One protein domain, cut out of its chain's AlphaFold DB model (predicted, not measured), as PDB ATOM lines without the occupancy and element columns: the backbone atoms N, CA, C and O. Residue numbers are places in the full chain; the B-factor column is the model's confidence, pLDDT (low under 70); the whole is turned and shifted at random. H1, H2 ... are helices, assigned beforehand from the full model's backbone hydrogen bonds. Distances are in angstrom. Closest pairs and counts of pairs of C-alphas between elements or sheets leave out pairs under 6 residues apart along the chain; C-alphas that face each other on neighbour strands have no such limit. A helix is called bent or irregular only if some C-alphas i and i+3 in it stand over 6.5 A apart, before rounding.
ATOM      1  N   LEU A 837      -6.528 -61.020  88.620       86.56
ATOM      2  CA  LEU A 837      -5.998 -61.597  87.381       86.56
ATOM      3  C   LEU A 837      -6.763 -61.105  86.146       86.56
ATOM      4  O   LEU A 837      -6.136 -60.717  85.158       86.56
ATOM      5  N   LEU A 838      -8.100 -61.107  86.212       87.69
ATOM      6  CA  LEU A 838      -8.970 -60.625  85.136       87.69
ATOM      7  C   LEU A 838      -8.772 -59.124  84.898       87.69
ATOM      8  O   LEU A 838      -8.565 -58.711  83.758       87.69
ATOM      9  N   MET A 839      -8.764 -58.319  85.966       86.69
ATOM     10  CA  MET A 839      -8.519 -56.878  85.887       86.69
ATOM     11  C   MET A 839      -7.162 -56.570  85.274       86.69
ATOM     12  O   MET A 839      -7.082 -55.742  84.370       86.69
ATOM     13  N   LEU A 840      -6.102 -57.254  85.716       87.56
ATOM     14  CA  LEU A 840      -4.773 -57.021  85.169       87.56
ATOM     15  C   LEU A 840      -4.705 -57.351  83.677       87.56
ATOM     16  O   LEU A 840      -4.187 -56.551  82.901       87.56
ATOM     17  N   GLY A 841      -5.244 -58.506  83.276       84.94
ATOM     18  CA  GLY A 841      -5.273 -58.914  81.874       84.94
ATOM     19  C   GLY A 841      -6.016 -57.907  80.993       84.94
ATOM     20  O   GLY A 841      -5.504 -57.515  79.947       84.94
ATOM     21  N   LEU A 842      -7.188 -57.446  81.437       84.88
ATOM     22  CA  LEU A 842      -7.979 -56.445  80.719       84.88
ATOM     23  C   LEU A 842      -7.252 -55.095  80.623       84.88
ATOM     24  O   LEU A 842      -7.191 -54.515  79.542       84.88
ATOM     25  N   CYS A 843      -6.643 -54.622  81.713       83.44
ATOM     26  CA  CYS A 843      -5.912 -53.349  81.735       83.44
ATOM     27  C   CYS A 843      -4.624 -53.375  80.897       83.44
ATOM     28  O   CYS A 843      -4.180 -52.339  80.416       83.44
ATOM     29  N   GLU A 844      -3.990 -54.536  80.719       82.62
ATOM     30  CA  GLU A 844      -2.809 -54.662  79.858       82.62
ATOM     31  C   GLU A 844      -3.124 -54.499  78.365       82.62
ATOM     32  O   GLU A 844      -2.234 -54.108  77.605       82.62
ATOM     33  N   ARG A 845      -4.357 -54.816  77.946       79.38
ATOM     34  CA  ARG A 845      -4.760 -54.898  76.532       79.38
ATOM     35  C   ARG A 845      -5.755 -53.826  76.093       79.38
ATOM     36  O   ARG A 845      -5.921 -53.626  74.893       79.38
ATOM     37  N   HIS A 846      -6.428 -53.147  77.022       76.25
ATOM     38  CA  HIS A 846      -7.434 -52.146  76.664       76.25
ATOM     39  C   HIS A 846      -6.789 -50.924  75.994       76.25
ATOM     40  O   HIS A 846      -5.887 -50.308  76.551       76.25
ATOM     41  N   ALA A 865     -17.340 -58.952  86.120       85.06
ATOM     42  CA  ALA A 865     -18.560 -58.279  86.550       85.06
ATOM     43  C   ALA A 865     -19.462 -59.208  87.377       85.06
ATOM     44  O   ALA A 865     -20.025 -58.766  88.373       85.06
ATOM     45  N   GLU A 866     -19.560 -60.481  86.993       85.75
ATOM     46  CA  GLU A 866     -20.299 -61.521  87.717       85.75
ATOM     47  C   GLU A 866     -19.741 -61.725  89.133       85.75
ATOM     48  O   GLU A 866     -20.458 -61.529  90.114       85.75
ATOM     49  N   GLU A 867     -18.438 -61.992  89.250       84.19
ATOM     50  CA  GLU A 867     -17.763 -62.210  90.537       84.19
ATOM     51  C   GLU A 867     -17.866 -60.999  91.474       84.19
ATOM     52  O   GLU A 867     -18.156 -61.129  92.665       84.19
ATOM     53  N   GLN A 868     -17.653 -59.789  90.957       80.44
ATOM     54  CA  GLN A 868     -17.738 -58.581  91.775       80.44
ATOM     55  C   GLN A 868     -19.170 -58.252  92.194       80.44
ATOM     56  O   GLN A 868     -19.376 -57.779  93.314       80.44
ATOM     57  N   PHE A 869     -20.154 -58.499  91.328       80.00
ATOM     58  CA  PHE A 869     -21.561 -58.310  91.665       80.00
ATOM     59  C   PHE A 869     -22.000 -59.283  92.769       80.00
ATOM     60  O   PHE A 869     -22.647 -58.877  93.738       80.00
ATOM     61  N   ASP A 870     -21.568 -60.543  92.690       80.25
ATOM     62  CA  ASP A 870     -21.809 -61.534  93.739       80.25
ATOM     63  C   ASP A 870     -21.172 -61.127  95.077       80.25
ATOM     64  O   ASP A 870     -21.807 -61.241  96.133       80.25
ATOM     65  N   LEU A 871     -19.949 -60.587  95.049       76.44
ATOM     66  CA  LEU A 871     -19.285 -60.049  96.240       76.44
ATOM     67  C   LEU A 871     -20.014 -58.827  96.813       76.44
ATOM     68  O   LEU A 871     -20.179 -58.731  98.032       76.44
ATOM     69  N   ALA A 872     -20.489 -57.915  95.961       75.38
ATOM     70  CA  ALA A 872     -21.267 -56.753  96.383       75.38
ATOM     71  C   ALA A 872     -22.540 -57.191  97.126       75.38
ATOM     72  O   ALA A 872     -22.791 -56.723  98.241       75.38
ATOM     73  N   ARG A 873     -23.263 -58.181  96.582       77.38
ATOM     74  CA  ARG A 873     -24.456 -58.780  97.201       77.38
ATOM     75  C   ARG A 873     -24.175 -59.376  98.586       77.38
ATOM     76  O   ARG A 873     -24.998 -59.239  99.486       77.38
ATOM     77  N   LEU A 874     -23.024 -60.024  98.772       73.69
ATOM     78  CA  LEU A 874     -22.626 -60.625 100.053       73.69
ATOM     79  C   LEU A 874     -22.168 -59.588 101.091       73.69
ATOM     80  O   LEU A 874     -22.346 -59.787 102.293       73.69
ATOM     81  N   SER A 875     -21.550 -58.494 100.640       66.06
ATOM     82  CA  SER A 875     -20.934 -57.497 101.521       66.06
ATOM     83  C   SER A 875     -21.929 -56.521 102.169       66.06
ATOM     84  O   SER A 875     -21.690 -56.086 103.302       66.06
ATOM     85  N   TRP A 896       2.331 -37.110  90.167       83.88
ATOM     86  CA  TRP A 896       1.132 -36.317  89.878       83.88
ATOM     87  C   TRP A 896       0.211 -37.023  88.890       83.88
ATOM     88  O   TRP A 896      -0.992 -37.099  89.133       83.88
ATOM     89  N   MET A 897       0.772 -37.584  87.816       86.19
ATOM     90  CA  MET A 897       0.018 -38.381  86.842       86.19
ATOM     91  C   MET A 897      -0.675 -39.565  87.532       86.19
ATOM     92  O   MET A 897      -1.875 -39.782  87.364       86.19
ATOM     93  N   ASP A 898       0.062 -40.282  88.381       85.38
ATOM     94  CA  ASP A 898      -0.465 -41.394  89.166       85.38
ATOM     95  C   ASP A 898      -1.528 -40.955  90.190       85.38
ATOM     96  O   ASP A 898      -2.506 -41.668  90.416       85.38
ATOM     97  N   ALA A 899      -1.375 -39.774  90.801       86.88
ATOM     98  CA  ALA A 899      -2.362 -39.220  91.727       86.88
ATOM     99  C   ALA A 899      -3.692 -38.882  91.036       86.88
ATOM    100  O   ALA A 899      -4.743 -39.162  91.605       86.88
ATOM    101  N   VAL A 900      -3.669 -38.336  89.816       88.56
ATOM    102  CA  VAL A 900      -4.900 -38.081  89.043       88.56
ATOM    103  C   VAL A 900      -5.632 -39.391  88.746       88.56
ATOM    104  O   VAL A 900      -6.830 -39.496  89.004       88.56
ATOM    105  N   LEU A 901      -4.913 -40.418  88.273       89.38
ATOM    106  CA  LEU A 901      -5.515 -41.729  88.005       89.38
ATOM    107  C   LEU A 901      -6.091 -42.370  89.271       89.38
ATOM    108  O   LEU A 901      -7.134 -43.013  89.211       89.38
ATOM    109  N   ARG A 902      -5.452 -42.167  90.430       87.31
ATOM    110  CA  ARG A 902      -5.970 -42.633  91.725       87.31
ATOM    111  C   ARG A 902      -7.320 -42.020  92.079       87.31
ATOM    112  O   ARG A 902      -8.192 -42.754  92.542       87.31
ATOM    113  N   GLU A 903      -7.493 -40.712  91.893       87.44
ATOM    114  CA  GLU A 903      -8.776 -40.048  92.168       87.44
ATOM    115  C   GLU A 903      -9.867 -40.527  91.203       87.44
ATOM    116  O   GLU A 903     -10.971 -40.866  91.626       87.44
ATOM    117  N   MET A 904      -9.532 -40.679  89.920       88.25
ATOM    118  CA  MET A 904     -10.456 -41.216  88.920       88.25
ATOM    119  C   MET A 904     -10.864 -42.675  89.222       88.25
ATOM    120  O   MET A 904     -12.039 -43.026  89.146       88.25
ATOM    121  N   GLU A 905      -9.953 -43.517  89.711       87.06
ATOM    122  CA  GLU A 905     -10.298 -44.868  90.182       87.06
ATOM    123  C   GLU A 905     -11.157 -44.877  91.458       87.06
ATOM    124  O   GLU A 905     -11.915 -45.826  91.700       87.06
ATOM    125  N   ARG A 906     -11.053 -43.855  92.322       84.88
ATOM    126  CA  ARG A 906     -11.991 -43.681  93.448       84.88
ATOM    127  C   ARG A 906     -13.384 -43.342  92.928       84.88
ATOM    128  O   ARG A 906     -14.336 -44.004  93.344       84.88
ATOM    129  N   LYS A 907     -13.492 -42.420  91.962       88.25
ATOM    130  CA  LYS A 907     -14.746 -42.128  91.248       88.25
ATOM    131  C   LYS A 907     -15.345 -43.407  90.651       88.25
ATOM    132  O   LYS A 907     -16.476 -43.743  90.981       88.25
ATOM    133  N   HIS A 908     -14.584 -44.205  89.897       88.19
ATOM    134  CA  HIS A 908     -15.089 -45.460  89.304       88.19
ATOM    135  C   HIS A 908     -15.608 -46.468  90.331       88.19
ATOM    136  O   HIS A 908     -16.609 -47.144  90.086       88.19
ATOM    137  N   ARG A 909     -14.955 -46.582  91.493       83.38
ATOM    138  CA  ARG A 909     -15.425 -47.457  92.578       83.38
ATOM    139  C   ARG A 909     -16.712 -46.948  93.216       83.38
ATOM    140  O   ARG A 909     -17.579 -47.763  93.528       83.38
ATOM    141  N   MET A 910     -16.848 -45.635  93.392       84.31
ATOM    142  CA  MET A 910     -18.096 -45.019  93.841       84.31
ATOM    143  C   MET A 910     -19.222 -45.306  92.840       84.31
ATOM    144  O   MET A 910     -20.253 -45.845  93.230       84.31
ATOM    145  N   GLU A 911     -18.983 -45.098  91.544       88.94
ATOM    146  CA  GLU A 911     -19.954 -45.367  90.477       88.94
ATOM    147  C   GLU A 911     -20.373 -46.848  90.407       88.94
ATOM    148  O   GLU A 911     -21.552 -47.165  90.238       88.94
ATOM    149  N   GLN A 912     -19.426 -47.778  90.580       85.56
ATOM    150  CA  GLN A 912     -19.709 -49.220  90.653       85.56
ATOM    151  C   GLN A 912     -20.589 -49.584  91.847       85.56
ATOM    152  O   GLN A 912     -21.511 -50.393  91.711       85.56
ATOM    153  N   ARG A 913     -20.303 -49.004  93.019       82.00
ATOM    154  CA  ARG A 913     -21.106 -49.210  94.230       82.00
ATOM    155  C   ARG A 913     -22.499 -48.628  94.059       82.00
ATOM    156  O   ARG A 913     -23.466 -49.333  94.321       82.00
ATOM    157  N   PHE A 914     -22.590 -47.399  93.562       86.62
ATOM    158  CA  PHE A 914     -23.847 -46.715  93.296       86.62
ATOM    159  C   PHE A 914     -24.744 -47.537  92.363       86.62
ATOM    160  O   PHE A 914     -25.878 -47.843  92.719       86.62
ATOM    161  N   LEU A 915     -24.220 -47.989  91.214       88.88
ATOM    162  CA  LEU A 915     -24.993 -48.821  90.291       88.88
ATOM    163  C   LEU A 915     -25.394 -50.156  90.933       88.88
ATOM    164  O   LEU A 915     -26.529 -50.585  90.775       88.88
ATOM    165  N   SER A 916     -24.493 -50.810  91.670       86.06
ATOM    166  CA  SER A 916     -24.807 -52.085  92.334       86.06
ATOM    167  C   SER A 916     -25.920 -51.934  93.376       86.06
ATOM    168  O   SER A 916     -26.812 -52.776  93.425       86.06
ATOM    169  N   LEU A 917     -25.902 -50.856  94.169       84.69
ATOM    170  CA  LEU A 917     -26.962 -50.537  95.132       84.69
ATOM    171  C   LEU A 917     -28.288 -50.249  94.428       84.69
ATOM    172  O   LEU A 917     -29.306 -50.814  94.812       84.69
ATOM    173  N   LEU A 918     -28.258 -49.459  93.353       86.69
ATOM    174  CA  LEU A 918     -29.439 -49.125  92.561       86.69
ATOM    175  C   LEU A 918     -30.077 -50.359  91.901       86.69
ATOM    176  O   LEU A 918     -31.294 -50.466  91.805       86.69
ATOM    177  N   LEU A 919     -29.271 -51.318  91.438       85.44
ATOM    178  CA  LEU A 919     -29.775 -52.560  90.841       85.44
ATOM    179  C   LEU A 919     -30.394 -53.499  91.891       85.44
ATOM    180  O   LEU A 919     -31.390 -54.168  91.602       85.44
ATOM    181  N   LEU A 920     -29.820 -53.532  93.100       82.88
ATOM    182  CA  LEU A 920     -30.265 -54.369  94.220       82.88
ATOM    183  C   LEU A 920     -31.418 -53.758  95.033       82.88
ATOM    184  O   LEU A 920     -31.941 -54.432  95.923       82.88
ATOM    185  N   ASP A 921     -31.814 -52.515  94.756       83.31
ATOM    186  CA  ASP A 921     -32.897 -51.864  95.483       83.31
ATOM    187  C   ASP A 921     -34.268 -52.436  95.091       83.31
ATOM    188  O   ASP A 921     -34.708 -52.371  93.940       83.31
ATOM    189  N   ASN A 922     -34.957 -52.991  96.089       78.50
ATOM    190  CA  ASN A 922     -36.295 -53.556  95.943       78.50
ATOM    191  C   ASN A 922     -37.378 -52.466  95.883       78.50
ATOM    192  O   ASN A 922     -38.494 -52.750  95.458       78.50
ATOM    193  N   ALA A 923     -37.079 -51.226  96.291       75.94
ATOM    194  CA  ALA A 923     -38.029 -50.115  96.214       75.94
ATOM    195  C   ALA A 923     -38.373 -49.727  94.763       75.94
ATOM    196  O   ALA A 923     -39.431 -49.156  94.507       75.94
ATOM    197  N   LEU A 924     -37.521 -50.092  93.798       81.12
ATOM    198  CA  LEU A 924     -37.730 -49.827  92.373       81.12
ATOM    199  C   LEU A 924     -38.695 -50.813  91.696       81.12
ATOM    200  O   LEU A 924     -38.986 -50.652  90.510       81.12
ATOM    201  N   ASP A 925     -39.188 -51.841  92.393       80.56
ATOM    202  CA  ASP A 925     -40.029 -52.875  91.778       80.56
ATOM    203  C   ASP A 925     -41.379 -52.346  91.272       80.56
ATOM    204  O   ASP A 925     -41.852 -52.812  90.231       80.56
ATOM    205  N   ASP A 926     -41.950 -51.331  91.924       81.56
ATOM    206  CA  ASP A 926     -43.181 -50.674  91.462       81.56
ATOM    207  C   ASP A 926     -42.940 -49.927  90.135       81.56
ATOM    208  O   ASP A 926     -43.660 -50.140  89.157       81.56
ATOM    209  N   LEU A 927     -41.848 -49.154  90.045       81.88
ATOM    210  CA  LEU A 927     -41.426 -48.462  88.816       81.88
ATOM    211  C   LEU A 927     -41.055 -49.444  87.694       81.88
ATOM    212  O   LEU A 927     -41.326 -49.195  86.518       81.88
ATOM    213  N   ARG A 928     -40.458 -50.593  88.035       82.31
ATOM    214  CA  ARG A 928     -40.215 -51.686  87.080       82.31
ATOM    215  C   ARG A 928     -41.532 -52.284  86.585       82.31
ATOM    216  O   ARG A 928     -41.608 -52.678  85.424       82.31
ATOM    217  N   GLY A 929     -42.552 -52.357  87.440       79.44
ATOM    218  CA  GLY A 929     -43.913 -52.744  87.076       79.44
ATOM    219  C   GLY A 929     -44.497 -51.825  86.005       79.44
ATOM    220  O   GLY A 929     -44.880 -52.307  84.943       79.44
ATOM    221  N   GLU A 930     -44.455 -50.512  86.235       81.25
ATOM    222  CA  GLU A 930     -44.912 -49.501  85.269       81.25
ATOM    223  C   GLU A 930     -44.122 -49.567  83.952       81.25
ATOM    224  O   GLU A 930     -44.700 -49.597  82.864       81.25
ATOM    225  N   ALA A 931     -42.794 -49.692  84.026       81.44
ATOM    226  CA  ALA A 931     -41.942 -49.820  82.846       81.44
ATOM    227  C   ALA A 931     -42.229 -51.088  82.018       81.44
ATOM    228  O   ALA A 931     -41.972 -51.095  80.815       81.44
ATOM    229  N   ARG A 932     -42.758 -52.169  82.612       82.50
ATOM    230  CA  ARG A 932     -43.132 -53.391  81.871       82.50
ATOM    231  C   ARG A 932     -44.384 -53.220  81.020       82.50
ATOM    232  O   ARG A 932     -44.521 -53.942  80.034       82.50
ATOM    233  N   GLU A 933     -45.290 -52.329  81.411       81.44
ATOM    234  CA  GLU A 933     -46.557 -52.100  80.705       81.44
ATOM    235  C   GLU A 933     -46.382 -51.208  79.464       81.44
ATOM    236  O   GLU A 933     -47.211 -51.238  78.555       81.44
ATOM    237  N   ILE A 934     -45.276 -50.461  79.400       83.94
ATOM    238  CA  ILE A 934     -44.974 -49.470  78.362       83.94
ATOM    239  C   ILE A 934     -44.198 -50.110  77.191       83.94
ATOM    240  O   ILE A 934     -43.357 -50.998  77.377       83.94
ATOM    241  N   SER A 935     -44.456 -49.659  75.956       82.75
ATOM    242  CA  SER A 935     -43.793 -50.190  74.751       82.75
ATOM    243  C   SER A 935     -42.283 -49.884  74.704       82.75
ATOM    244  O   SER A 935     -41.769 -49.046  75.441       82.75
ATOM    245  N   GLU A 936     -41.514 -50.586  73.860       78.00
ATOM    246  CA  GLU A 936     -40.065 -50.341  73.720       78.00
ATOM    247  C   GLU A 936     -39.751 -48.913  73.245       78.00
ATOM    248  O   GLU A 936     -38.907 -48.253  73.848       78.00
ATOM    249  N   ASP A 937     -40.483 -48.404  72.252       76.12
ATOM    250  CA  ASP A 937     -40.287 -47.051  71.719       76.12
ATOM    251  C   ASP A 937     -40.620 -45.965  72.752       76.12
ATOM    252  O   ASP A 937     -39.894 -44.979  72.888       76.12
ATOM    253  N   GLU A 938     -41.689 -46.154  73.530       81.69
ATOM    254  CA  GLU A 938     -42.072 -45.229  74.600       81.69
ATOM    255  C   GLU A 938     -41.073 -45.250  75.762       81.69
ATOM    256  O   GLU A 938     -40.734 -44.190  76.288       81.69
ATOM    257  N   ARG A 939     -40.525 -46.421  76.121       82.75
ATOM    258  CA  ARG A 939     -39.439 -46.521  77.111       82.75
ATOM    259  C   ARG A 939     -38.184 -45.787  76.654       82.75
ATOM    260  O   ARG A 939     -37.589 -45.060  77.445       82.75
ATOM    261  N   GLN A 940     -37.790 -45.937  75.387       81.00
ATOM    262  CA  GLN A 940     -36.642 -45.210  74.833       81.00
ATOM    263  C   GLN A 940     -36.886 -43.699  74.794       81.00
ATOM    264  O   GLN A 940     -35.986 -42.925  75.118       81.00
ATOM    265  N   LYS A 941     -38.104 -43.270  74.447       83.25
ATOM    266  CA  LYS A 941     -38.479 -41.855  74.487       83.25
ATOM    267  C   LYS A 941     -38.403 -41.302  75.910       83.25
ATOM    268  O   LYS A 941     -37.834 -40.235  76.105       83.25
ATOM    269  N   ARG A 942     -38.894 -42.049  76.905       84.06
ATOM    270  CA  ARG A 942     -38.813 -41.639  78.311       84.06
ATOM    271  C   ARG A 942     -37.370 -41.570  78.813       84.06
ATOM    272  O   ARG A 942     -37.031 -40.632  79.517       84.06
ATOM    273  N   LEU A 943     -36.502 -42.501  78.407       85.75
ATOM    274  CA  LEU A 943     -35.062 -42.428  78.700       85.75
ATOM    275  C   LEU A 943     -34.393 -41.197  78.070       85.75
ATOM    276  O   LEU A 943     -33.508 -40.614  78.687       85.75
ATOM    277  N   MET A 944     -34.812 -40.790  76.868       83.75
ATOM    278  CA  MET A 944     -34.316 -39.572  76.219       83.75
ATOM    279  C   MET A 944     -34.797 -38.307  76.942       83.75
ATOM    280  O   MET A 944     -33.989 -37.425  77.197       83.75
ATOM    281  N   GLU A 945     -36.066 -38.251  77.355       87.25
ATOM    282  CA  GLU A 945     -36.602 -37.150  78.172       87.25
ATOM    283  C   GLU A 945     -35.861 -37.029  79.512       87.25
ATOM    284  O   GLU A 945     -35.426 -35.942  79.874       87.25
ATOM    285  N   LEU A 946     -35.637 -38.149  80.210       87.75
ATOM    286  CA  LEU A 946     -34.860 -38.183  81.456       87.75
ATOM    287  C   LEU A 946     -33.405 -37.744  81.250       87.75
ATOM    288  O   LEU A 946     -32.790 -37.177  82.152       87.75
ATOM    289  N   LYS A 947     -32.841 -38.004  80.066       87.75
ATOM    290  CA  LYS A 947     -31.509 -37.521  79.711       87.75
ATOM    291  C   LYS A 947     -31.498 -36.005  79.534       87.75
ATOM    292  O   LYS A 947     -30.628 -35.361  80.105       87.75
ATOM    293  N   ASP A 948     -32.460 -35.453  78.803       86.38
ATOM    294  CA  ASP A 948     -32.573 -34.005  78.607       86.38
ATOM    295  C   ASP A 948     -32.849 -33.279  79.940       86.38
ATOM    296  O   ASP A 948     -32.282 -32.218  80.193       86.38
ATOM    297  N   GLU A 949     -33.672 -33.872  80.817       87.38
ATOM    298  CA  GLU A 949     -33.916 -33.380  82.181       87.38
ATOM    299  C   GLU A 949     -32.627 -33.377  83.013       87.38
ATOM    300  O   GLU A 949     -32.344 -32.393  83.690       87.38
ATOM    301  N   ARG A 950     -31.815 -34.438  82.927       86.31
ATOM    302  CA  ARG A 950     -30.527 -34.520  83.626       86.31
ATOM    303  C   ARG A 950     -29.500 -33.526  83.092       86.31
ATOM    304  O   ARG A 950     -28.798 -32.910  83.886       86.31
ATOM    305  N   ASP A 951     -29.386 -33.393  81.773       84.81
ATOM    306  CA  ASP A 951     -28.397 -32.518  81.131       84.81
ATOM    307  C   ASP A 951     -28.668 -31.023  81.439       84.81
ATOM    308  O   ASP A 951     -27.796 -30.182  81.219       84.81
ATOM    309  N   ALA A 952     -29.851 -30.688  81.975       86.50
ATOM    310  CA  ALA A 952     -30.224 -29.352  82.436       86.50
ATOM    311  C   ALA A 952     -29.903 -29.059  83.922       86.50
ATOM    312  O   ALA A 952     -30.079 -27.913  84.338       86.50
ATOM    313  N   LEU A 953     -29.467 -30.053  84.709       85.94
ATOM    314  CA  LEU A 953     -29.172 -29.914  86.145       85.94
ATOM    315  C   LEU A 953     -27.743 -29.413  86.410       85.94
ATOM    316  O   LEU A 953     -26.805 -29.798  85.707       85.94
ATOM    317  N   ASP A 954     -27.564 -28.625  87.473       82.12
ATOM    318  CA  ASP A 954     -26.255 -28.236  88.007       82.12
ATOM    319  C   ASP A 954     -25.894 -29.087  89.234       82.12
ATOM    320  O   ASP A 954     -26.297 -28.835  90.368       82.12
ATOM    321  N   LEU A 955     -25.094 -30.123  89.000       79.44
ATOM    322  CA  LEU A 955     -24.743 -31.130  90.004       79.44
ATOM    323  C   LEU A 955     -23.835 -30.607  91.141       79.44
ATOM    324  O   LEU A 955     -23.599 -31.339  92.105       79.44
ATOM    325  N   ASP A 956     -23.355 -29.359  91.086       79.38
ATOM    326  CA  ASP A 956     -22.688 -28.716  92.226       79.38
ATOM    327  C   ASP A 956     -23.694 -28.281  93.324       79.38
ATOM    328  O   ASP A 956     -23.309 -28.100  94.488       79.38
ATOM    329  N   GLU A 957     -24.992 -28.160  93.007       83.06
ATOM    330  CA  GLU A 957     -26.055 -27.846  93.968       83.06
ATOM    331  C   GLU A 957     -26.712 -29.106  94.559       83.06
ATOM    332  O   GLU A 957     -27.120 -30.029  93.857       83.06
ATOM    333  N   LYS A 958     -26.912 -29.135  95.886       77.44
ATOM    334  CA  LYS A 958     -27.511 -30.300  96.574       77.44
ATOM    335  C   LYS A 958     -28.930 -30.646  96.117       77.44
ATOM    336  O   LYS A 958     -29.298 -31.812  96.131       77.44
ATOM    337  N   GLY A 959     -29.737 -29.645  95.754       77.25
ATOM    338  CA  GLY A 959     -31.105 -29.889  95.283       77.25
ATOM    339  C   GLY A 959     -31.123 -30.651  93.957       77.25
ATOM    340  O   GLY A 959     -31.902 -31.587  93.788       77.25
ATOM    341  N   ASP A 960     -30.204 -30.299  93.064       82.81
ATOM    342  CA  ASP A 960     -30.040 -30.932  91.759       82.81
ATOM    343  C   ASP A 960     -29.376 -32.315  91.879       82.81
ATOM    344  O   ASP A 960     -29.691 -33.211  91.098       82.81
ATOM    345  N   GLN A 961     -28.537 -32.543  92.900       81.12
ATOM    346  CA  GLN A 961     -28.007 -33.875  93.242       81.12
ATOM    347  C   GLN A 961     -29.123 -34.863  93.613       81.12
ATOM    348  O   GLN A 961     -29.178 -35.961  93.051       81.12
ATOM    349  N   ASP A 962     -30.042 -34.463  94.501       83.94
ATOM    350  CA  ASP A 962     -31.194 -35.292  94.887       83.94
ATOM    351  C   ASP A 962     -32.086 -35.584  93.665       83.94
ATOM    352  O   ASP A 962     -32.526 -36.716  93.452       83.94
ATOM    353  N   MET A 963     -32.298 -34.578  92.808       84.44
ATOM    354  CA  MET A 963     -33.089 -34.716  91.584       84.44
ATOM    355  C   MET A 963     -32.421 -35.654  90.566       84.44
ATOM    356  O   MET A 963     -33.088 -36.506  89.976       84.44
ATOM    357  N   ASN A 964     -31.096 -35.571  90.413       87.19
ATOM    358  CA  ASN A 964     -30.307 -36.495  89.600       87.19
ATOM    359  C   ASN A 964     -30.399 -37.934  90.134       87.19
ATOM    360  O   ASN A 964     -30.532 -38.859  89.334       87.19
ATOM    361  N   HIS A 965     -30.410 -38.145  91.455       86.44
ATOM    362  CA  HIS A 965     -30.621 -39.475  92.037       86.44
ATOM    363  C   HIS A 965     -31.966 -40.075  91.605       86.44
ATOM    364  O   HIS A 965     -32.003 -41.181  91.064       86.44
ATOM    365  N   THR A 966     -33.055 -39.309  91.732       87.56
ATOM    366  CA  THR A 966     -34.397 -39.747  91.313       87.56
ATOM    367  C   THR A 966     -34.480 -40.009  89.804       87.56
ATOM    368  O   THR A 966     -35.109 -40.975  89.366       87.56
ATOM    369  N   ILE A 967     -33.820 -39.189  88.977       88.69
ATOM    370  CA  ILE A 967     -33.737 -39.429  87.527       88.69
ATOM    371  C   ILE A 967     -33.037 -40.761  87.235       88.69
ATOM    372  O   ILE A 967     -33.504 -41.529  86.390       88.69
ATOM    373  N   LEU A 968     -31.940 -41.064  87.935       89.56
ATOM    374  CA  LEU A 968     -31.194 -42.310  87.752       89.56
ATOM    375  C   LEU A 968     -31.969 -43.536  88.252       89.56
ATOM    376  O   LEU A 968     -31.922 -44.570  87.586       89.56
ATOM    377  N   GLU A 969     -32.727 -43.427  89.344       88.31
ATOM    378  CA  GLU A 969     -33.667 -44.457  89.815       88.31
ATOM    379  C   GLU A 969     -34.712 -44.807  88.747       88.31
ATOM    380  O   GLU A 969     -34.855 -45.975  88.363       88.31
ATOM    381  N   MET A 970     -35.384 -43.789  88.194       86.19
ATOM    382  CA  MET A 970     -36.354 -43.973  87.111       86.19
ATOM    383  C   MET A 970     -35.688 -44.575  85.867       86.19
ATOM    384  O   MET A 970     -36.173 -45.563  85.309       86.19
ATOM    385  N   ALA A 971     -34.544 -44.026  85.445       88.62
ATOM    386  CA  ALA A 971     -33.804 -44.511  84.285       88.62
ATOM    387  C   ALA A 971     -33.357 -45.971  84.453       88.62
ATOM    388  O   ALA A 971     -33.429 -46.749  83.501       88.62
ATOM    389  N   CYS A 972     -32.948 -46.369  85.660       88.25
ATOM    390  CA  CYS A 972     -32.575 -47.740  85.986       88.25
ATOM    391  C   CYS A 972     -33.736 -48.714  85.751       88.25
ATOM    392  O   CYS A 972     -33.561 -49.713  85.047       88.25
ATOM    393  N   ALA A 973     -34.938 -48.395  86.247       86.44
ATOM    394  CA  ALA A 973     -36.126 -49.227  86.052       86.44
ATOM    395  C   ALA A 973     -36.464 -49.414  84.561       86.44
ATOM    396  O   ALA A 973     -36.615 -50.548  84.089       86.44
ATOM    397  N   PHE A 974     -36.492 -48.320  83.788       85.56
ATOM    398  CA  PHE A 974     -36.736 -48.376  82.342       85.56
ATOM    399  C   PHE A 974     -35.652 -49.157  81.589       85.56
ATOM    400  O   PHE A 974     -35.951 -49.932  80.668       85.56
ATOM    401  N   LYS A 975     -34.383 -48.992  81.979       87.38
ATOM    402  CA  LYS A 975     -33.242 -49.653  81.343       87.38
ATOM    403  C   LYS A 975     -33.214 -51.159  81.588       87.38
ATOM    404  O   LYS A 975     -32.999 -51.909  80.633       87.38
ATOM    405  N   ILE A 976     -33.472 -51.609  82.819       86.06
ATOM    406  CA  ILE A 976     -33.540 -53.038  83.174       86.06
ATOM    407  C   ILE A 976     -34.561 -53.742  82.284       86.06
ATOM    408  O   ILE A 976     -34.256 -54.761  81.660       86.06
ATOM    409  N   GLU A 977     -35.763 -53.177  82.169       84.56
ATOM    410  CA  GLU A 977     -36.809 -53.785  81.358       84.56
ATOM    411  C   GLU A 977     -36.474 -53.711  79.864       84.56
ATOM    412  O   GLU A 977     -36.721 -54.670  79.129       84.56
ATOM    413  N   SER A 978     -35.857 -52.628  79.384       84.31
ATOM    414  CA  SER A 978     -35.413 -52.533  77.981       84.31
ATOM    415  C   SER A 978     -34.405 -53.643  77.646       84.31
ATOM    416  O   SER A 978     -34.547 -54.361  76.652       84.31
ATOM    417  N   ARG A 979     -33.439 -53.882  78.542       82.75
ATOM    418  CA  ARG A 979     -32.438 -54.948  78.405       82.75
ATOM    419  C   ARG A 979     -33.049 -56.345  78.536       82.75
ATOM    420  O   ARG A 979     -32.650 -57.248  77.798       82.75
ATOM    421  N   ARG A 980     -34.049 -56.525  79.408       84.06
ATOM    422  CA  ARG A 980     -34.807 -57.780  79.566       84.06
ATOM    423  C   ARG A 980     -35.456 -58.201  78.249       84.06
ATOM    424  O   ARG A 980     -35.352 -59.367  77.868       84.06
ATOM    425  N   PHE A 981     -36.113 -57.275  77.550       76.31
ATOM    426  CA  PHE A 981     -36.736 -57.560  76.253       76.31
ATOM    427  C   PHE A 981     -35.694 -57.899  75.183       76.31
ATOM    428  O   PHE A 981     -35.844 -58.909  74.497       76.31
ATOM    429  N   ARG A 982     -34.588 -57.151  75.105       75.88
ATOM    430  CA  ARG A 982     -33.503 -57.437  74.156       75.88
ATOM    431  C   ARG A 982     -32.887 -58.823  74.363       75.88
ATOM    432  O   ARG A 982     -32.759 -59.589  73.410       75.88
ATOM    433  N   LEU A 983     -32.536 -59.174  75.601       76.31
ATOM    434  CA  LEU A 983     -31.923 -60.472  75.904       76.31
ATOM    435  C   LEU A 983     -32.885 -61.638  75.636       76.31
ATOM    436  O   LEU A 983     -32.442 -62.677  75.150       76.31
ATOM    437  N   LYS A 984     -34.196 -61.454  75.861       77.62
ATOM    438  CA  LYS A 984     -35.231 -62.426  75.461       77.62
ATOM    439  C   LYS A 984     -35.305 -62.598  73.939       77.62
ATOM    440  O   LYS A 984     -35.457 -63.721  73.467       77.62
ATOM    441  N   SER A 985     -35.179 -61.512  73.176       67.75
ATOM    442  CA  SER A 985     -35.172 -61.552  71.708       67.75
ATOM    443  C   SER A 985     -33.911 -62.218  71.140       67.75
ATOM    444  O   SER A 985     -33.985 -62.908  70.122       67.75
ATOM    445  N   SER A 986     -32.759 -62.057  71.801       64.50
ATOM    446  CA  SER A 986     -31.481 -62.645  71.375       64.50
ATOM    447  C   SER A 986     -31.275 -64.101  71.823       64.50
ATOM    448  O   SER A 986     -30.683 -64.880  71.078       64.50
ATOM    449  N   GLN A 987     -31.752 -64.505  73.008       64.44
ATOM    450  CA  GLN A 987     -31.596 -65.867  73.537       64.44
ATOM    451  C   GLN A 987     -32.924 -66.636  73.493       64.44
ATOM    452  O   GLN A 987     -33.729 -66.572  74.417       64.44
ATOM    453  N   LYS A 988     -33.140 -67.425  72.433       50.09
ATOM    454  CA  LYS A 988     -34.405 -68.147  72.188       50.09
ATOM    455  C   LYS A 988     -34.762 -69.258  73.203       50.09
ATOM    456  O   LYS A 988     -35.881 -69.753  73.136       50.09
ATOM    457  N   GLU A 989     -33.882 -69.652  74.135       45.50
ATOM    458  CA  GLU A 989     -34.100 -70.854  74.980       45.50
ATOM    459  C   GLU A 989     -33.767 -70.732  76.485       45.50
ATOM    460  O   GLU A 989     -34.033 -71.670  77.238       45.50
ATOM    461  N   ARG A 990     -33.238 -69.604  76.987       56.19
ATOM    462  CA  ARG A 990     -32.942 -69.435  78.428       56.19
ATOM    463  C   ARG A 990     -33.840 -68.381  79.069       56.19
ATOM    464  O   ARG A 990     -34.062 -67.311  78.513       56.19
ATOM    465  N   ARG A 991     -34.345 -68.676  80.274       58.81
ATOM    466  CA  ARG A 991     -34.986 -67.663  81.123       58.81
ATOM    467  C   ARG A 991     -33.929 -66.617  81.479       58.81
ATOM    468  O   ARG A 991     -32.982 -66.940  82.187       58.81
ATOM    469  N   VAL A 992     -34.100 -65.394  80.987       72.56
ATOM    470  CA  VAL A 992     -33.290 -64.237  81.386       72.56
ATOM    471  C   VAL A 992     -33.638 -63.907  82.839       72.56
ATOM    472  O   VAL A 992     -34.780 -63.536  83.120       72.56
ATOM    473  N   THR A 993     -32.691 -64.111  83.754       80.12
ATOM    474  CA  THR A 993     -32.821 -63.724  85.167       80.12
ATOM    475  C   THR A 993     -32.374 -62.281  85.360       80.12
ATOM    476  O   THR A 993     -31.603 -61.749  84.559       80.12
ATOM    477  N   ASP A 994     -32.833 -61.649  86.435       79.44
ATOM    478  CA  ASP A 994     -32.466 -60.266  86.755       79.44
ATOM    479  C   ASP A 994     -30.945 -60.147  86.966       79.44
ATOM    480  O   ASP A 994     -30.328 -59.242  86.414       79.44
ATOM    481  N   ASP A 995     -30.312 -61.168  87.558       80.62
ATOM    482  CA  ASP A 995     -28.851 -61.277  87.682       80.62
ATOM    483  C   ASP A 995     -28.121 -61.182  86.329       80.62
ATOM    484  O   ASP A 995     -27.141 -60.453  86.199       80.62
ATOM    485  N   THR A 996     -28.615 -61.851  85.274       83.25
ATOM    486  CA  THR A 996     -27.978 -61.768  83.941       83.25
ATOM    487  C   THR A 996     -28.072 -60.372  83.325       83.25
ATOM    488  O   THR A 996     -27.184 -59.955  82.579       83.25
ATOM    489  N   ILE A 997     -29.130 -59.623  83.649       84.88
ATOM    490  CA  ILE A 997     -29.298 -58.237  83.207       84.88
ATOM    491  C   ILE A 997     -28.354 -57.330  83.995       84.88
ATOM    492  O   ILE A 997     -27.659 -56.509  83.395       84.88
ATOM    493  N   PHE A 998     -28.284 -57.514  85.313       86.56
ATOM    494  CA  PHE A 998     -27.429 -56.733  86.202       86.56
ATOM    495  C   PHE A 998     -25.953 -56.888  85.836       86.56
ATOM    496  O   PHE A 998     -25.278 -55.884  85.609       86.56
ATOM    497  N   VAL A 999     -25.476 -58.122  85.637       86.06
ATOM    498  CA  VAL A 999     -24.100 -58.390  85.182       86.06
ATOM    499  C   VAL A 999     -23.832 -57.753  83.816       86.06
ATOM    500  O   VAL A 999     -22.775 -57.152  83.615       86.06
ATOM    501  N   SER A1000     -24.797 -57.782  82.886       87.12
ATOM    502  CA  SER A1000     -24.651 -57.085  81.599       87.12
ATOM    503  C   SER A1000     -24.520 -55.567  81.763       87.12
ATOM    504  O   SER A1000     -23.759 -54.958  81.015       87.12
ATOM    505  N   MET A1001     -25.246 -54.943  82.693       86.06
ATOM    506  CA  MET A1001     -25.171 -53.495  82.929       86.06
ATOM    507  C   MET A1001     -23.861 -53.100  83.622       86.06
ATOM    508  O   MET A1001     -23.239 -52.110  83.240       86.06
ATOM    509  N   VAL A1002     -23.391 -53.907  84.577       87.25
ATOM    510  CA  VAL A1002     -22.076 -53.731  85.217       87.25
ATOM    511  C   VAL A1002     -20.942 -53.919  84.199       87.25
ATOM    512  O   VAL A1002     -19.954 -53.186  84.234       87.25
ATOM    513  N   THR A1003     -21.099 -54.835  83.239       87.19
ATOM    514  CA  THR A1003     -20.149 -55.022  82.128       87.19
ATOM    515  C   THR A1003     -20.072 -53.776  81.237       87.19
ATOM    516  O   THR A1003     -18.974 -53.330  80.895       87.19
ATOM    517  N   ASP A1004     -21.220 -53.174  80.901       86.50
ATOM    518  CA  ASP A1004     -21.281 -51.929  80.122       86.50
ATOM    519  C   ASP A1004     -20.624 -50.757  80.888       86.50
ATOM    520  O   ASP A1004     -19.881 -49.969  80.294       86.50
ATOM    521  N   LEU A1005     -20.818 -50.677  82.213       89.69
ATOM    522  CA  LEU A1005     -20.158 -49.684  83.072       89.69
ATOM    523  C   LEU A1005     -18.634 -49.870  83.093       89.69
ATOM    524  O   LEU A1005     -17.893 -48.916  82.876       89.69
ATOM    525  N   ARG A1006     -18.149 -51.102  83.281       85.94
ATOM    526  CA  ARG A1006     -16.710 -51.431  83.288       85.94
ATOM    527  C   ARG A1006     -16.019 -51.058  81.981       85.94
ATOM    528  O   ARG A1006     -14.874 -50.602  81.982       85.94
ATOM    529  N   LYS A1007     -16.714 -51.255  80.862       84.00
ATOM    530  CA  LYS A1007     -16.226 -50.841  79.549       84.00
ATOM    531  C   LYS A1007     -16.055 -49.324  79.480       84.00
ATOM    532  O   LYS A1007     -14.983 -48.869  79.098       84.00
ATOM    533  N   ARG A1008     -17.060 -48.561  79.920       86.75
ATOM    534  CA  ARG A1008     -16.976 -47.093  80.007       86.75
ATOM    535  C   ARG A1008     -15.847 -46.623  80.917       86.75
ATOM    536  O   ARG A1008     -15.094 -45.751  80.511       86.75
ATOM    537  N   HIS A1009     -15.672 -47.252  82.079       88.94
ATOM    538  CA  HIS A1009     -14.548 -46.970  82.980       88.94
ATOM    539  C   HIS A1009     -13.202 -47.171  82.294       88.94
ATOM    540  O   HIS A1009     -12.323 -46.326  82.394       88.94
ATOM    541  N   SER A1010     -13.056 -48.255  81.535       85.69
ATOM    542  CA  SER A1010     -11.820 -48.532  80.802       85.69
ATOM    543  C   SER A1010     -11.588 -47.514  79.670       85.69
ATOM    544  O   SER A1010     -10.454 -47.099  79.439       85.69
ATOM    545  N   ASP A1011     -12.650 -47.073  78.991       85.50
ATOM    546  CA  ASP A1011     -12.581 -46.043  77.945       85.50
ATOM    547  C   ASP A1011     -12.237 -44.649  78.508       85.50
ATOM    548  O   ASP A1011     -11.427 -43.940  77.907       85.50
ATOM    549  N   GLU A1012     -12.799 -44.270  79.662       89.06
ATOM    550  CA  GLU A1012     -12.466 -43.022  80.371       89.06
ATOM    551  C   GLU A1012     -11.030 -43.066  80.918       89.06
ATOM    552  O   GLU A1012     -10.294 -42.093  80.775       89.06
ATOM    553  N   CYS A1013     -10.588 -44.206  81.468       87.19
ATOM    554  CA  CYS A1013      -9.203 -44.409  81.905       87.19
ATOM    555  C   CYS A1013      -8.197 -44.139  80.781       87.19
ATOM    556  O   CYS A1013      -7.228 -43.412  80.990       87.19
ATOM    557  N   GLU A1014      -8.414 -44.719  79.596       86.31
ATOM    558  CA  GLU A1014      -7.524 -44.505  78.448       86.31
ATOM    559  C   GLU A1014      -7.574 -43.062  77.944       86.31
ATOM    560  O   GLU A1014      -6.532 -42.492  77.638       86.31
ATOM    561  N   GLU A1015      -8.754 -42.434  77.925       87.50
ATOM    562  CA  GLU A1015      -8.877 -41.014  77.573       87.50
ATOM    563  C   GLU A1015      -8.078 -40.117  78.524       87.50
ATOM    564  O   GLU A1015      -7.389 -39.190  78.097       87.50
ATOM    565  N   MET A1016      -8.161 -40.396  79.823       88.00
ATOM    566  CA  MET A1016      -7.424 -39.657  80.840       88.00
ATOM    567  C   MET A1016      -5.921 -39.899  80.727       88.00
ATOM    568  O   MET A1016      -5.158 -38.941  80.818       88.00
ATOM    569  N   LEU A1017      -5.482 -41.135  80.469       86.69
ATOM    570  CA  LEU A1017      -4.072 -41.455  80.226       86.69
ATOM    571  C   LEU A1017      -3.512 -40.698  79.015       86.69
ATOM    572  O   LEU A1017      -2.425 -40.132  79.109       86.69
ATOM    573  N   GLU A1018      -4.257 -40.636  77.907       84.94
ATOM    574  CA  GLU A1018      -3.857 -39.878  76.715       84.94
ATOM    575  C   GLU A1018      -3.710 -38.378  77.013       84.94
ATOM    576  O   GLU A1018      -2.730 -37.770  76.583       84.94
ATOM    577  N   LYS A1019      -4.629 -37.796  77.798       87.75
ATOM    578  CA  LYS A1019      -4.582 -36.378  78.194       87.75
ATOM    579  C   LYS A1019      -3.428 -36.074  79.150       87.75
ATOM    580  O   LYS A1019      -2.663 -35.150  78.905       87.75
ATOM    581  N   ILE A1020      -3.281 -36.858  80.218       89.12
ATOM    582  CA  ILE A1020      -2.321 -36.629  81.315       89.12
ATOM    583  C   ILE A1020      -0.863 -36.628  80.827       89.12
ATOM    584  O   ILE A1020      -0.027 -35.946  81.415       89.12
ATOM    585  N   LEU A1021      -0.552 -37.360  79.749       84.44
ATOM    586  CA  LEU A1021       0.797 -37.432  79.173       84.44
ATOM    587  C   LEU A1021       1.318 -36.101  78.622       84.44
ATOM    588  O   LEU A1021       2.532 -35.903  78.608       84.44
ATOM    589  N   ASP A1022       0.423 -35.215  78.184       84.75
ATOM    590  CA  ASP A1022       0.777 -33.937  77.557       84.75
ATOM    591  C   ASP A1022       0.577 -32.733  78.507       84.75
ATOM    592  O   ASP A1022       0.820 -31.592  78.118       84.75
ATOM    593  N   MET A1023       0.158 -32.970  79.758       86.94
ATOM    594  CA  MET A1023      -0.186 -31.923  80.730       86.94
ATOM    595  C   MET A1023       0.982 -31.533  81.642       86.94
ATOM    596  O   MET A1023       1.804 -32.350  82.059       86.94
ATOM    597  N   SER A1024       1.019 -30.255  82.013       84.25
ATOM    598  CA  SER A1024       1.938 -29.706  83.011       84.25
ATOM    599  C   SER A1024       1.505 -30.038  84.448       84.25
ATOM    600  O   SER A1024       0.368 -30.420  84.715       84.25
ATOM    601  N   LYS A1025       2.403 -29.847  85.423       81.81
ATOM    602  CA  LYS A1025       2.118 -30.121  86.846       81.81
ATOM    603  C   LYS A1025       0.915 -29.334  87.389       81.81
ATOM    604  O   LYS A1025       0.131 -29.879  88.159       81.81
ATOM    605  N   GLU A1026       0.778 -28.067  87.004       83.56
ATOM    606  CA  GLU A1026      -0.317 -27.191  87.446       83.56
ATOM    607  C   GLU A1026      -1.660 -27.666  86.887       83.56
ATOM    608  O   GLU A1026      -2.655 -27.738  87.609       83.56
ATOM    609  N   GLU A1027      -1.662 -28.079  85.621       87.88
ATOM    610  CA  GLU A1027      -2.831 -28.657  84.966       87.88
ATOM    611  C   GLU A1027      -3.210 -30.008  85.590       87.88
ATOM    612  O   GLU A1027      -4.387 -30.244  85.853       87.88
ATOM    613  N   LEU A1028      -2.237 -30.868  85.918       87.19
ATOM    614  CA  LEU A1028      -2.489 -32.133  86.622       87.19
ATOM    615  C   LEU A1028      -3.072 -31.913  88.021       87.19
ATOM    616  O   LEU A1028      -3.983 -32.634  88.428       87.19
ATOM    617  N   ALA A1029      -2.597 -30.905  88.755       85.50
ATOM    618  CA  ALA A1029      -3.163 -30.545  90.051       85.50
ATOM    619  C   ALA A1029      -4.612 -30.041  89.920       85.50
ATOM    620  O   ALA A1029      -5.469 -30.431  90.715       85.50
ATOM    621  N   ALA A1030      -4.904 -29.232  88.897       87.50
ATOM    622  CA  ALA A1030      -6.256 -28.758  88.614       87.50
ATOM    623  C   ALA A1030      -7.201 -29.909  88.234       87.50
ATOM    624  O   ALA A1030      -8.308 -29.990  88.763       87.50
ATOM    625  N   VAL A1031      -6.752 -30.839  87.382       88.56
ATOM    626  CA  VAL A1031      -7.528 -32.039  87.030       88.56
ATOM    627  C   VAL A1031      -7.762 -32.913  88.257       88.56
ATOM    628  O   VAL A1031      -8.888 -33.338  88.483       88.56
ATOM    629  N   ARG A1032      -6.746 -33.127  89.101       87.75
ATOM    630  CA  ARG A1032      -6.910 -33.872  90.356       87.75
ATOM    631  C   ARG A1032      -7.983 -33.241  91.245       87.75
ATOM    632  O   ARG A1032      -8.841 -33.948  91.758       87.75
ATOM    633  N   MET A1033      -7.943 -31.921  91.424       85.94
ATOM    634  CA  MET A1033      -8.944 -31.201  92.216       85.94
ATOM    635  C   MET A1033     -10.341 -31.306  91.609       85.94
ATOM    636  O   MET A1033     -11.306 -31.474  92.352       85.94
ATOM    637  N   LYS A1034     -10.441 -31.269  90.277       87.69
ATOM    638  CA  LYS A1034     -11.697 -31.489  89.564       87.69
ATOM    639  C   LYS A1034     -12.248 -32.893  89.824       87.69
ATOM    640  O   LYS A1034     -13.411 -33.000  90.184       87.69
ATOM    641  N   GLU A1035     -11.429 -33.942  89.730       85.94
ATOM    642  CA  GLU A1035     -11.869 -35.320  90.020       85.94
ATOM    643  C   GLU A1035     -12.242 -35.532  91.497       85.94
ATOM    644  O   GLU A1035     -13.169 -36.270  91.825       85.94
ATOM    645  N   ILE A1036     -11.565 -34.845  92.421       84.06
ATOM    646  CA  ILE A1036     -11.955 -34.853  93.839       84.06
ATOM    647  C   ILE A1036     -13.312 -34.169  94.028       84.06
ATOM    648  O   ILE A1036     -14.116 -34.621  94.845       84.06
ATOM    649  N   GLN A1037     -13.565 -33.071  93.311       84.25
ATOM    650  CA  GLN A1037     -14.847 -32.381  93.366       84.25
ATOM    651  C   GLN A1037     -15.955 -33.272  92.807       84.25
ATOM    652  O   GLN A1037     -16.905 -33.515  93.537       84.25
ATOM    653  N   THR A1038     -15.787 -33.850  91.613       82.19
ATOM    654  CA  THR A1038     -16.787 -34.743  90.996       82.19
ATOM    655  C   THR A1038     -17.119 -35.945  91.878       82.19
ATOM    656  O   THR A1038     -18.279 -36.342  91.960       82.19
ATOM    657  N   TYR A1039     -16.131 -36.502  92.583       78.81
ATOM    658  CA  TYR A1039     -16.360 -37.538  93.589       78.81
ATOM    659  C   TYR A1039     -17.188 -37.024  94.782       78.81
ATOM    660  O   TYR A1039     -18.127 -37.695  95.201       78.81
ATOM    661  N   LYS A1040     -16.878 -35.836  95.321       79.12
ATOM    662  CA  LYS A1040     -17.576 -35.252  96.487       79.12
ATOM    663  C   LYS A1040     -19.001 -34.791  96.194       79.12
ATOM    664  O   LYS A1040     -19.819 -34.811  97.109       79.12
ATOM    665  N   SER A1041     -19.276 -34.342  94.975       78.38
ATOM    666  CA  SER A1041     -20.617 -33.970  94.513       78.38
ATOM    667  C   SER A1041     -21.365 -35.134  93.849       78.38
ATOM    668  O   SER A1041     -22.407 -34.920  93.242       78.38
ATOM    669  N   GLU A1042     -20.852 -36.367  93.965       76.25
ATOM    670  CA  GLU A1042     -21.491 -37.593  93.462       76.25
ATOM    671  C   GLU A1042     -21.870 -37.523  91.967       76.25
ATOM    672  O   GLU A1042     -22.936 -37.964  91.541       76.25
ATOM    673  N   HIS A1043     -20.974 -36.996  91.125       80.25
ATOM    674  CA  HIS A1043     -21.173 -36.978  89.673       80.25
ATOM    675  C   HIS A1043     -21.003 -38.391  89.102       80.25
ATOM    676  O   HIS A1043     -19.918 -38.798  88.681       80.25
ATOM    677  N   VAL A1044     -22.101 -39.146  89.068       85.38
ATOM    678  CA  VAL A1044     -22.167 -40.526  88.560       85.38
ATOM    679  C   VAL A1044     -22.313 -40.563  87.024       85.38
ATOM    680  O   VAL A1044     -23.231 -41.172  86.468       85.38
ATOM    681  N   GLU A1045     -21.436 -39.858  86.305       86.31
ATOM    682  CA  GLU A1045     -21.544 -39.644  84.852       86.31
ATOM    683  C   GLU A1045     -21.531 -40.938  84.038       86.31
ATOM    684  O   GLU A1045     -22.345 -41.087  83.121       86.31
ATOM    685  N   ASN A1046     -20.671 -41.903  84.379       89.69
ATOM    686  CA  ASN A1046     -20.618 -43.158  83.631       89.69
ATOM    687  C   ASN A1046     -21.863 -44.010  83.860       89.69
ATOM    688  O   ASN A1046     -22.347 -44.647  82.921       89.69
ATOM    689  N   VAL A1047     -22.403 -44.005  85.084       88.69
ATOM    690  CA  VAL A1047     -23.646 -44.718  85.413       88.69
ATOM    691  C   VAL A1047     -24.799 -44.128  84.627       88.69
ATOM    692  O   VAL A1047     -25.512 -44.857  83.940       88.69
ATOM    693  N   ALA A1048     -24.934 -42.808  84.642       87.19
ATOM    694  CA  ALA A1048     -25.959 -42.130  83.878       87.19
ATOM    695  C   ALA A1048     -25.823 -42.391  82.379       87.19
ATOM    696  O   ALA A1048     -26.801 -42.720  81.714       87.19
ATOM    697  N   ALA A1049     -24.600 -42.354  81.850       86.06
ATOM    698  CA  ALA A1049     -24.355 -42.692  80.463       86.06
ATOM    699  C   ALA A1049     -24.755 -44.146  80.155       86.06
ATOM    700  O   ALA A1049     -25.090 -44.444  79.011       86.06
ATOM    701  N   VAL A1050     -24.644 -45.100  81.096       86.62
ATOM    702  CA  VAL A1050     -25.073 -46.501  80.888       86.62
ATOM    703  C   VAL A1050     -26.594 -46.569  80.898       86.62
ATOM    704  O   VAL A1050     -27.168 -47.108  79.954       86.62
ATOM    705  N   LEU A1051     -27.239 -45.987  81.911       87.19
ATOM    706  CA  LEU A1051     -28.688 -46.048  82.104       87.19
ATOM    707  C   LEU A1051     -29.458 -45.307  81.002       87.19
ATOM    708  O   LEU A1051     -30.409 -45.850  80.448       87.19
ATOM    709  N   LEU A1052     -28.996 -44.115  80.622       84.12
ATOM    710  CA  LEU A1052     -29.642 -43.218  79.656       84.12
ATOM    711  C   LEU A1052     -29.184 -43.450  78.207       84.12
ATOM    712  O   LEU A1052     -29.572 -42.716  77.299       84.12
ATOM    713  N   CYS A1053     -28.333 -44.453  77.956       77.94
ATOM    714  CA  CYS A1053     -27.927 -44.794  76.593       77.94
ATOM    715  C   CYS A1053     -29.133 -45.291  75.791       77.94
ATOM    716  O   CYS A1053     -29.863 -46.168  76.263       77.94
ATOM    717  N   TYR A1054     -29.279 -44.809  74.556       69.31
ATOM    718  CA  TYR A1054     -30.269 -45.338  73.626       69.31
ATOM    719  C   TYR A1054     -29.970 -46.805  73.308       69.31
ATOM    720  O   TYR A1054     -28.831 -47.169  73.013       69.31
ATOM    721  N   ASP A1055     -31.007 -47.633  73.381       62.94
ATOM    722  CA  ASP A1055     -30.935 -49.082  73.212       62.94
ATOM    723  C   ASP A1055     -31.805 -49.597  72.034       62.94
ATOM    724  O   ASP A1055     -32.113 -50.787  71.965       62.94
ATOM    725  N   GLY A1056     -32.199 -48.751  71.081       58.50
ATOM    726  CA  GLY A1056     -32.975 -49.193  69.910       58.50
ATOM    727  C   GLY A1056     -32.172 -49.955  68.840       58.50
ATOM    728  O   GLY A1056     -30.991 -50.262  69.017       58.50
ATOM    729  N   LEU A1057     -32.835 -50.269  67.715       47.22
ATOM    730  CA  LEU A1057     -32.331 -51.068  66.579       47.22
ATOM    731  C   LEU A1057     -31.228 -50.362  65.759       47.22
ATOM    732  O   LEU A1057     -31.404 -50.060  64.579       47.22
ATOM    733  N   GLY A1058     -30.073 -50.148  66.383       46.88
ATOM    734  CA  GLY A1058     -28.838 -49.713  65.738       46.88
ATOM    735  C   GLY A1058     -28.244 -48.476  66.397       46.88
ATOM    736  O   GLY A1058     -28.921 -47.471  66.610       46.88
TER     737      GLY A1058
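This is residues 837 to 846, 865 to 875 and 896 to 1058 of the 1195 residues of an uncharacterized protein of Paramuricea clavata (UniProt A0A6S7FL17). Two long helices, H3 and H7, lie side by side and run opposite ways; H8 packs along H3 near one end, and short H9 sits between H3, H7 and H6. Near the other end long H6 crosses H3 and H7 steeply, folded into a hairpin with H5 and with H4 packed on it; H2 lies across H3 and H7, and H1 is a separate piece close to H7. The printed part has 184 residues with nine named helices, H1 to H9 in chain order, and no named strand: the class is all helix. It is compact, with a radius of gyration of the C-alphas of 17.6 A and spans of 54 by 41 by 36 A.

H1, residues 837 to 845, is close to but not clearly touching H7, residues 994 to 1020; their closest C-alphas, of Cys 843 and Ser 1010, are 7.7 A apart. H2, residues 865 to 875, touches residues 999 to 1006 of H7, closest at the C-alphas of Glu 866 and Val 999, 5.5 A, and is only just about perpendicular to it at 72 degrees. H3, residues 896 to 920, touches H7 at a shallow tilt of 16 degrees, opposite ways, with the C-alphas of Met 897 and Ile 1020 closest at 6.3 A. H8, residues 1025 to 1040, touches H3 at a shallow tilt of 16 degrees, the same way, with the C-alphas of Val 900 and Arg 1032 closest at 4.8 A. H4, residues 922 to 933, touches residues 969 to 977 of H6, residues 958 to 986, at a steep tilt of 56 degrees; the C-alphas of Arg 928 and Ala 973 are closest at 4.9 A. H5, residues 936 to 951, and H6 form a helical hairpin at a shallow tilt of 24 degrees, closest at the C-alphas of Leu 943 and Ala 971, 6.1 A. H6 touches H7 at a steep tilt of 60 degrees, with the C-alphas of Arg 979 and Ile 997 closest at 6.6 A. H9, residues 1045 to 1051, touches H3, H6 and H7; its closest C-alphas to H6 are those of Leu 1051 and Cys 972, 5.7 A. Among the pairs that are apart are H6 and H8. Every O i to N i+4 pair is within hydrogen-bond range in H2, H3, H5, H6, H7, H8 and H9; in H1 it is 4 of 5 and in H4 5 of 8.

H1 begins at C-alpha 837, (-5.998, -61.597, 87.381), and spans 12.8 A; H2 spans 15.2 A. H3 runs 36.5 A from C-alpha 896 at (1.132, -36.317, 89.878). H4 spans 18.4 A and is irregular, with C-alphas 923 and 926 7.0 A apart; H5 spans 22.6 A. H6 is the longest helix, 29 residues over 41.2 A, and H7 spans 38.7 A. H8 spans 22.5 A, and H9 spans 10.0 A, ending at C-alpha 1051, (-28.688, -46.048, 82.104).

The C-alphas of Glu 989 and Glu 1026 are the two farthest apart, 56.6 A. Residues 847 to 864 and 876 to 895 are not printed; the gaps are 16.1 A between C-alphas 846 and 865 and 32.7 A between C-alphas 875 and 896. Of the links that are printed whole, none is long. Residues 985 to 990, of which 985 and 986 belong to H6, stand free. The mean pLDDT of the printed part is 82.3; residue 875, residues 985 to 991 and residues 1054 to 1058 are under 70.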